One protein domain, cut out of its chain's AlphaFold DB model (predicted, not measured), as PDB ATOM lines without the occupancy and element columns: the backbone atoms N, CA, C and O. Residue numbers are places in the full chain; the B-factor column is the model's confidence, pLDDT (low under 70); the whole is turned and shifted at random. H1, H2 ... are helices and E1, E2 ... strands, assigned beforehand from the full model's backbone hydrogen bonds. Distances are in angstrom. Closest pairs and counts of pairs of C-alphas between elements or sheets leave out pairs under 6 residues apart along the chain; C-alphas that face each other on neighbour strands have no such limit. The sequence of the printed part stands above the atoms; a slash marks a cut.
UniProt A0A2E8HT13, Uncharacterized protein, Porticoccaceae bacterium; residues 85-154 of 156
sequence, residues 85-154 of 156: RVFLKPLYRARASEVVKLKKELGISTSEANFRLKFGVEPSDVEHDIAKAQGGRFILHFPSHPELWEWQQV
ATOM      1  N   ARG A  85     279.111 339.957 170.278       88.31
ATOM      2  CA  ARG A  85     278.217 339.021 170.945       88.31
ATOM      3  C   ARG A  85     278.227 337.715 170.171       88.31
ATOM      4  O   ARG A  85     277.730 337.663 169.044       88.31
ATOM      5  N   VAL A  86     278.717 336.664 170.808       89.88
ATOM      6  CA  VAL A  86     278.767 335.322 170.233       89.88
ATOM      7  C   VAL A  86     277.677 334.472 170.865       89.88
ATOM      8  O   VAL A  86     277.535 334.442 172.084       89.88
ATOM      9  N   PHE A  87     276.885 333.801 170.028       90.31
ATOM     10  CA  PHE A  87     275.832 332.898 170.485       90.31
ATOM     11  C   PHE A  87     276.373 331.486 170.674       90.31
ATOM     12  O   PHE A  87     277.022 330.930 169.783       90.31
ATOM     13  N   LEU A  88     276.072 330.899 171.823       87.88
ATOM     14  CA  LEU A  88     276.620 329.626 172.260       87.88
ATOM     15  C   LEU A  88     275.706 328.461 171.857       87.88
ATOM     16  O   LEU A  88     274.488 328.587 171.840       87.88
ATOM     17  N   LYS A  89     276.322 327.309 171.555       83.38
ATOM     18  CA  LYS A  89     275.685 325.976 171.473       83.38
ATOM     19  C   LYS A  89     274.331 325.940 170.726       83.38
ATOM     20  O   LYS A  89     273.304 325.647 171.335       83.38
ATOM     21  N   PRO A  90     274.300 326.186 169.403       86.44
ATOM     22  CA  PRO A  90     273.075 325.976 168.634       86.44
ATOM     23  C   PRO A  90     272.666 324.495 168.681       86.44
ATOM     24  O   PRO A  90     273.507 323.620 168.487       86.44
ATOM     25  N   LEU A  91     271.380 324.216 168.905       84.75
ATOM     26  CA  LEU A  91     270.849 322.854 168.997       84.75
ATOM     27  C   LEU A  91     270.687 322.225 167.609       84.75
ATOM     28  O   LEU A  91     271.320 321.222 167.291       84.75
ATOM     29  N   TYR A  92     269.833 322.812 166.766       86.25
ATOM     30  CA  TYR A  92     269.565 322.322 165.413       86.25
ATOM     31  C   TYR A  92     269.021 323.431 164.504       86.25
ATOM     32  O   TYR A  92     268.713 324.540 164.938       86.25
ATOM     33  N   ARG A  93     268.918 323.148 163.201       87.94
ATOM     34  CA  ARG A  93     268.307 324.063 162.230       87.94
ATOM     35  C   ARG A  93     266.804 323.800 162.147       87.94
ATOM     36  O   ARG A  93     266.399 322.758 161.638       87.94
ATOM     37  N   ALA A  94     266.005 324.766 162.590       91.38
ATOM     38  CA  ALA A  94     264.549 324.694 162.542       91.38
ATOM     39  C   ALA A  94     264.015 324.542 161.110       91.38
ATOM     40  O   ALA A  94     264.518 325.166 160.164       91.38
ATOM     41  N   ARG A  95     262.961 323.739 160.945       94.69
ATOM     42  CA  ARG A  95     262.217 323.637 159.686       94.69
ATOM     43  C   ARG A  95     261.314 324.853 159.523       94.69
ATOM     44  O   ARG A  95     260.774 325.387 160.488       94.69
ATOM     45  N   ALA A  96     261.065 325.255 158.278       95.19
ATOM     46  CA  ALA A  96     260.218 326.412 157.985       95.19
ATOM     47  C   ALA A  96     258.809 326.295 158.601       95.19
ATOM     48  O   ALA A  96     258.273 327.282 159.099       95.19
ATOM     49  N   SER A  97     258.232 325.090 158.629       96.38
ATOM     50  CA  SER A  97     256.929 324.829 159.252       96.38
ATOM     51  C   SER A  97     256.920 325.105 160.759       96.38
ATOM     52  O   SER A  97     255.944 325.644 161.272       96.38
ATOM     53  N   GLU A  98     258.005 324.774 161.460       95.69
ATOM     54  CA  GLU A  98     258.153 324.994 162.906       95.69
ATOM     55  C   GLU A  98     258.296 326.487 163.203       95.69
ATOM     56  O   GLU A  98     257.625 327.011 164.088       95.69
ATOM     57  N   VAL A  99     259.088 327.196 162.390       96.06
ATOM     58  CA  VAL A  99     259.252 328.654 162.497       96.06
ATOM     59  C   VAL A  99     257.913 329.364 162.294       96.06
ATOM     60  O   VAL A  99     257.567 330.252 163.070       96.06
ATOM     61  N   VAL A 100     257.140 328.980 161.272       96.62
ATOM     62  CA  VAL A 100     255.819 329.575 160.999       96.62
ATOM     63  C   VAL A 100     254.841 329.302 162.140       96.62
ATOM     64  O   VAL A 100     254.088 330.204 162.515       96.62
ATOM     65  N   LYS A 101     254.868 328.089 162.705       96.88
ATOM     66  CA  LYS A 101     254.033 327.711 163.848       96.88
ATOM     67  C   LYS A 101     254.351 328.576 165.073       96.88
ATOM     68  O   LYS A 101     253.469 329.302 165.526       96.88
ATOM     69  N   LEU A 102     255.609 328.597 165.516       94.75
ATOM     70  CA  LEU A 102     256.025 329.343 166.709       94.75
ATOM     71  C   LEU A 102     255.808 330.855 166.553       94.75
ATOM     72  O   LEU A 102     255.354 331.531 167.473       94.75
ATOM     73  N   LYS A 103     256.071 331.393 165.355       94.75
ATOM     74  CA  LYS A 103     255.795 332.795 165.022       94.75
ATOM     75  C   LYS A 103     254.333 333.162 165.288       94.75
ATOM     76  O   LYS A 103     254.061 334.222 165.844       94.75
ATOM     77  N   LYS A 104     253.401 332.310 164.849       94.25
ATOM     78  CA  LYS A 104     251.963 332.534 165.016       94.25
ATOM     79  C   LYS A 104     251.534 332.372 166.476       94.25
ATOM     80  O   LYS A 104     250.684 333.132 166.919       94.25
ATOM     81  N   GLU A 105     252.122 331.416 167.192       93.81
ATOM     82  CA  GLU A 105     251.825 331.149 168.605       93.81
ATOM     83  C   GLU A 105     252.258 332.300 169.520       93.81
ATOM     84  O   GLU A 105     251.473 332.732 170.358       93.81
ATOM     85  N   LEU A 106     253.465 332.840 169.325       92.50
ATOM     86  CA  LEU A 106     254.021 333.896 170.182       92.50
ATOM     87  C   LEU A 106     253.845 335.320 169.625       92.50
ATOM     88  O   LEU A 106     254.229 336.292 170.269       92.50
ATOM     89  N   GLY A 107     253.314 335.483 168.411       91.50
ATOM     90  CA  GLY A 107     253.170 336.808 167.790       91.50
ATOM     91  C   GLY A 107     254.505 337.521 167.517       91.50
ATOM     92  O   GLY A 107     254.567 338.751 167.522       91.50
ATOM     93  N   ILE A 108     255.577 336.758 167.285       93.75
ATOM     94  CA  ILE A 108     256.951 337.257 167.107       93.75
ATOM     95  C   ILE A 108     257.349 337.397 165.631       93.75
ATOM     96  O   ILE A 108     256.584 337.117 164.704       93.75
ATOM     97  N   SER A 109     258.576 337.857 165.383       93.62
ATOM     98  CA  SER A 109     259.152 337.887 164.035       93.62
ATOM     99  C   SER A 109     259.617 336.497 163.576       93.62
ATOM    100  O   SER A 109     259.911 335.616 164.382       93.62
ATOM    101  N   THR A 110     259.732 336.291 162.260       93.75
ATOM    102  CA  THR A 110     260.266 335.036 161.695       93.75
ATOM    103  C   THR A 110     261.711 334.780 162.146       93.75
ATOM    104  O   THR A 110     262.079 333.639 162.419       93.75
ATOM    105  N   SER A 111     262.533 335.832 162.232       92.38
ATOM    106  CA  SER A 111     263.923 335.741 162.691       92.38
ATOM    107  C   SER A 111     264.008 335.337 164.160       92.38
ATOM    108  O   SER A 111     264.830 334.491 164.499       92.38
ATOM    109  N   GLU A 112     263.139 335.881 165.012       93.62
ATOM    110  CA  GLU A 112     263.079 335.518 166.428       93.62
ATOM    111  C   GLU A 112     262.577 334.087 166.635       93.62
ATOM    112  O   GLU A 112     263.196 333.339 167.379       93.62
ATOM    113  N   ALA A 113     261.523 333.665 165.929       94.38
ATOM    114  CA  ALA A 113     261.043 332.283 166.001       94.38
ATOM    115  C   ALA A 113     262.134 331.283 165.583       94.38
ATOM    116  O   ALA A 113     262.356 330.275 166.246       94.38
ATOM    117  N   ASN A 114     262.869 331.591 164.512       94.44
ATOM    118  CA  ASN A 114     264.000 330.775 164.078       94.44
ATOM    119  C   ASN A 114     265.143 330.776 165.106       94.44
ATOM    120  O   ASN A 114     265.739 329.734 165.355       94.44
ATOM    121  N   PHE A 115     265.436 331.921 165.727       93.69
ATOM    122  CA  PHE A 115     266.431 332.018 166.797       93.69
ATOM    123  C   PHE A 115     266.040 331.159 168.005       93.69
ATOM    124  O   PHE A 115     266.827 330.311 168.419       93.69
ATOM    125  N   ARG A 116     264.814 331.317 168.519       93.06
ATOM    126  CA  ARG A 116     264.298 330.551 169.661       93.06
ATOM    127  C   ARG A 116     264.363 329.050 169.405       93.06
ATOM    128  O   ARG A 116     264.890 328.323 170.232       93.06
ATOM    129  N   LEU A 117     263.956 328.589 168.222       94.12
ATOM    130  CA  LEU A 117     264.050 327.170 167.863       94.12
ATOM    131  C   LEU A 117     265.500 326.690 167.716       94.12
ATOM    132  O   LEU A 117     265.837 325.600 168.173       94.12
ATOM    133  N   LYS A 118     266.376 327.502 167.110       92.81
ATOM    134  CA  LYS A 118     267.792 327.160 166.920       92.81
ATOM    135  C   LYS A 118     268.533 326.989 168.245       92.81
ATOM    136  O   LYS A 118     269.438 326.161 168.321       92.81
ATOM    137  N   PHE A 119     268.171 327.771 169.256       92.06
ATOM    138  CA  PHE A 119     268.831 327.778 170.561       92.06
ATOM    139  C   PHE A 119     267.999 327.135 171.686       92.06
ATOM    140  O   PHE A 119     268.477 327.057 172.809       92.06
ATOM    141  N   GLY A 120     266.792 326.638 171.392       91.00
ATOM    142  CA  GLY A 120     265.910 325.988 172.372       91.00
ATOM    143  C   GLY A 120     265.401 326.929 173.463       91.00
ATOM    144  O   GLY A 120     265.396 326.561 174.632       91.00
ATOM    145  N   VAL A 121     265.035 328.154 173.086       90.75
ATOM    146  CA  VAL A 121     264.729 329.248 174.013       90.75
ATOM    147  C   VAL A 121     263.229 329.441 174.128       90.75
ATOM    148  O   VAL A 121     262.587 329.968 173.215       90.75
ATOM    149  N   GLU A 122     262.692 329.069 175.280       91.56
ATOM    150  CA  GLU A 122     261.316 329.383 175.650       91.56
ATOM    151  C   GLU A 122     261.223 330.770 176.299       91.56
ATOM    152  O   GLU A 122     262.219 331.250 176.852       91.56
ATOM    153  N   PRO A 123     260.061 331.444 176.226       93.06
ATOM    154  CA  PRO A 123     259.899 332.731 176.875       93.06
ATOM    155  C   PRO A 123     260.119 332.680 178.387       93.06
ATOM    156  O   PRO A 123     259.595 331.803 179.069       93.06
ATOM    157  N   SER A 124     260.888 333.634 178.912       93.56
ATOM    158  CA  SER A 124     261.085 333.777 180.358       93.56
ATOM    159  C   SER A 124     259.897 334.482 181.025       93.56
ATOM    160  O   SER A 124     259.100 335.146 180.359       93.56
ATOM    161  N   ASP A 125     259.810 334.418 182.355       93.50
ATOM    162  CA  ASP A 125     258.797 335.163 183.122       93.50
ATOM    163  C   ASP A 125     258.846 336.673 182.833       93.50
ATOM    164  O   ASP A 125     257.812 337.326 182.687       93.50
ATOM    165  N   VAL A 126     260.053 337.217 182.649       92.56
ATOM    166  CA  VAL A 126     260.265 338.623 182.280       92.56
ATOM    167  C   VAL A 126     259.651 338.923 180.913       92.56
ATOM    168  O   VAL A 126     258.989 339.943 180.735       92.56
ATOM    169  N   GLU A 127     259.838 338.035 179.939       92.75
ATOM    170  CA  GLU A 127     259.254 338.191 178.604       92.75
ATOM    171  C   GLU A 127     257.732 338.054 178.627       92.75
ATOM    172  O   GLU A 127     257.043 338.780 177.909       92.75
ATOM    173  N   HIS A 128     257.197 337.179 179.480       92.88
ATOM    174  CA  HIS A 128     255.761 337.085 179.718       92.88
ATOM    175  C   HIS A 128     255.191 338.386 180.287       92.88
ATOM    176  O   HIS A 128     254.130 338.830 179.843       92.88
ATOM    177  N   ASP A 129     255.878 339.024 181.232       93.81
ATOM    178  CA  ASP A 129     255.434 340.294 181.806       93.81
ATOM    179  C   ASP A 129     255.530 341.450 180.802       93.81
ATOM    180  O   ASP A 129     254.593 342.247 180.687       93.81
ATOM    181  N   ILE A 130     256.592 341.490 179.989       92.38
ATOM    182  CA  ILE A 130     256.706 342.423 178.857       92.38
ATOM    183  C   ILE A 130     255.553 342.204 177.873       92.38
ATOM    184  O   ILE A 130     254.900 343.166 177.467       92.38
ATOM    185  N   ALA A 131     255.256 340.952 177.524       93.25
ATOM    186  CA  ALA A 131     254.172 340.627 176.609       93.25
ATOM    187  C   ALA A 131     252.812 341.059 177.172       93.25
ATOM    188  O   ALA A 131     252.030 341.668 176.444       93.25
ATOM    189  N   LYS A 132     252.534 340.836 178.465       93.00
ATOM    190  CA  LYS A 132     251.307 341.331 179.122       93.00
ATOM    191  C   LYS A 132     251.184 342.852 179.000       93.00
ATOM    192  O   LYS A 132     250.111 343.345 178.657       93.00
ATOM    193  N   ALA A 133     252.274 343.584 179.225       92.62
ATOM    194  CA  ALA A 133     252.297 345.041 179.100       92.62
ATOM    195  C   ALA A 133     252.139 345.528 177.645       92.62
ATOM    196  O   ALA A 133     251.642 346.629 177.413       92.62
ATOM    197  N   GLN A 134     252.529 344.711 176.661       89.19
ATOM    198  CA  GLN A 134     252.526 345.049 175.232       89.19
ATOM    199  C   GLN A 134     251.400 344.370 174.432       89.19
ATOM    200  O   GLN A 134     251.518 344.180 173.220       89.19
ATOM    201  N   GLY A 135     250.298 343.994 175.087       88.31
ATOM    202  CA  GLY A 135     249.127 343.436 174.401       88.31
ATOM    203  C   GLY A 135     249.352 342.036 173.817       88.31
ATOM    204  O   GLY A 135     248.819 341.713 172.760       88.31
ATOM    205  N   GLY A 136     250.157 341.215 174.490       86.00
ATOM    206  CA  GLY A 136     250.443 339.822 174.136       86.00
ATOM    207  C   GLY A 136     251.618 339.627 173.177       86.00
ATOM    208  O   GLY A 136     251.899 338.494 172.792       86.00
ATOM    209  N   ARG A 137     252.317 340.698 172.783       88.06
ATOM    210  CA  ARG A 137     253.462 340.607 171.873       88.06
ATOM    211  C   ARG A 137     254.738 340.254 172.629       88.06
ATOM    212  O   ARG A 137     255.222 341.048 173.430       88.06
ATOM    213  N   PHE A 138     255.313 339.098 172.320       91.69
ATOM    214  CA  PHE A 138     256.602 338.703 172.877       91.69
ATOM    215  C   PHE A 138     257.762 339.460 172.221       91.69
ATOM    216  O   PHE A 138     257.738 339.773 171.027       91.69
ATOM    217  N   ILE A 139     258.783 339.745 173.030       88.75
ATOM    218  CA  ILE A 139     260.065 340.313 172.613       88.75
ATOM    219  C   ILE A 139     261.165 339.539 173.334       88.75
ATOM    220  O   ILE A 139     261.142 339.455 174.560       88.75
ATOM    221  N   LEU A 140     262.137 339.025 172.577       89.81
ATOM    222  CA  LEU A 140     263.328 338.392 173.141       89.81
ATOM    223  C   LEU A 140     264.132 339.385 173.997       89.81
ATOM    224  O   LEU A 140     264.671 340.374 173.489       89.81
ATOM    225  N   HIS A 141     264.272 339.078 175.280       90.25
ATOM    226  CA  HIS A 141     265.020 339.848 176.257       90.25
ATOM    227  C   HIS A 141     266.331 339.125 176.599       90.25
ATOM    228  O   HIS A 141     266.409 338.300 177.500       90.25
ATOM    229  N   PHE A 142     267.408 339.452 175.877       87.12
ATOM    230  CA  PHE A 142     268.720 338.802 176.038       87.12
ATOM    231  C   PHE A 142     269.242 338.681 177.484       87.12
ATOM    232  O   PHE A 142     269.852 337.655 177.782       87.12
ATOM    233  N   PRO A 143     269.035 339.660 178.391       89.81
ATOM    234  CA  PRO A 143     269.468 339.519 179.780       89.81
ATOM    235  C   PRO A 143     268.724 338.444 180.583       89.81
ATOM    236  O   PRO A 143     269.267 337.991 181.584       89.81
ATOM    237  N   SER A 144     267.520 338.014 180.175       89.38
ATOM    238  CA  SER A 144     266.846 336.873 180.822       89.38
ATOM    239  C   SER A 144     267.363 335.516 180.346       89.38
ATOM    240  O   SER A 144     266.920 334.500 180.867       89.38
ATOM    241  N   HIS A 145     268.293 335.506 179.385       89.44
ATOM    242  CA  HIS A 145     268.900 334.306 178.814       89.44
ATOM    243  C   HIS A 145     270.437 334.429 178.723       89.44
ATOM    244  O   HIS A 145     271.003 334.420 177.619       89.44
ATOM    245  N   PRO A 146     271.139 334.624 179.859       89.75
ATOM    246  CA  PRO A 146     272.595 334.794 179.882       89.75
ATOM    247  C   PRO A 146     273.361 333.557 179.388       89.75
ATOM    248  O   PRO A 146     274.510 333.661 178.978       89.75
ATOM    249  N   GLU A 147     272.736 332.383 179.391       89.69
ATOM    250  CA  GLU A 147     273.305 331.120 178.919       89.69
ATOM    251  C   GLU A 147     273.496 331.052 177.396       89.69
ATOM    252  O   GLU A 147     274.245 330.206 176.901       89.69
ATOM    253  N   LEU A 148     272.815 331.919 176.642       90.06
ATOM    254  CA  LEU A 148     272.783 331.853 175.180       90.06
ATOM    255  C   LEU A 148     273.931 332.582 174.506       90.06
ATOM    256  O   LEU A 148     274.146 332.393 173.306       90.06
ATOM    257  N   TRP A 149     274.618 333.472 175.217       89.88
ATOM    258  CA  TRP A 149     275.576 334.364 174.590       89.88
ATOM    259  C   TRP A 149     276.623 334.890 175.561       89.88
ATOM    260  O   TRP A 149     276.377 335.050 176.750       89.88
ATOM    261  N   GLU A 150     277.782 335.232 175.014       90.75
ATOM    262  CA  GLU A 150     278.847 335.908 175.748       90.75
ATOM    263  C   GLU A 150     279.519 336.973 174.877       90.75
ATOM    264  O   GLU A 150     279.414 336.966 173.645       90.75
ATOM    265  N   TRP A 151     280.192 337.920 175.530       88.12
ATOM    266  CA  TRP A 151     281.054 338.883 174.851       88.12
ATOM    267  C   TRP A 151     282.418 338.246 174.607       88.12
ATOM    268  O   TRP A 151     283.128 337.942 175.564       88.12
ATOM    269  N   GLN A 152     282.809 338.097 173.343       86.81
ATOM    270  CA  GLN A 152     284.156 337.661 172.986       86.81
ATOM    271  C   GLN A 152     284.952 338.817 172.389       86.81
ATOM    272  O   GLN A 152     284.450 339.591 171.571       86.81
ATOM    273  N   GLN A 153     286.213 338.936 172.808       79.75
ATOM    274  CA  GLN A 153     287.179 339.804 172.142       79.75
ATOM    275  C   GLN A 153     287.565 339.130 170.826       79.75
ATOM    276  O   GLN A 153     288.178 338.064 170.834       79.75
ATOM    277  N   VAL A 154     287.187 339.723 169.699       68.06
ATOM    278  CA  VAL A 154     287.589 339.203 168.392       68.06
ATOM    279  C   VAL A 154     289.034 339.631 168.152       68.06
ATOM    280  O   VAL A 154     289.292 340.796 167.877       68.06
TER     281      VAL A 154
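This is residues 85 to 154 of the 156 residues of an uncharacterized protein of Porticoccaceae bacterium (UniProt A0A2E8HT13). Helices H1 and H2 pack together nearly at right angles, H3 lies apart from both, and at the far end strands E1 and E2 pair the two ends of the printed part. Residues 134 to 148 run back from H3 to E2. The 70 printed residues, with three named helices and two antiparallel strands in the order E1, H1, H2, H3, E2, are mostly helix and compact: radius of gyration of the C-alphas 12.6 A, spans 39 by 28 by 16 A.

Start at E1, residues 85 to 87, antiparallel to E2, residues 149 to 152; N 86 and O 150, 2.9 A apart, are within hydrogen-bond range. H1, residues 96 to 106, touches H2, residues 110 to 119, about perpendicular at 77 degrees; their closest C-alphas, of Val 99 and Ala 113, are 5.4 A apart. H3, residues 125 to 133, is apart from both. In these helices every O i to N i+4 pair is within hydrogen-bond range.

Find C-alpha 85 at (278.217, 339.021, 170.945), where E1 begins. H1 runs 15.6 A, H2 14.3 A and H3 12.5 A; E2 ends at C-alpha 152, (284.156, 337.661, 172.986).

The farthest C-alphas, of Gly 135 and Val 154, are 39.2 A apart. The printed part has no cut; the H3 to E2 link is long. Residue 154 alone has pLDDT under 70.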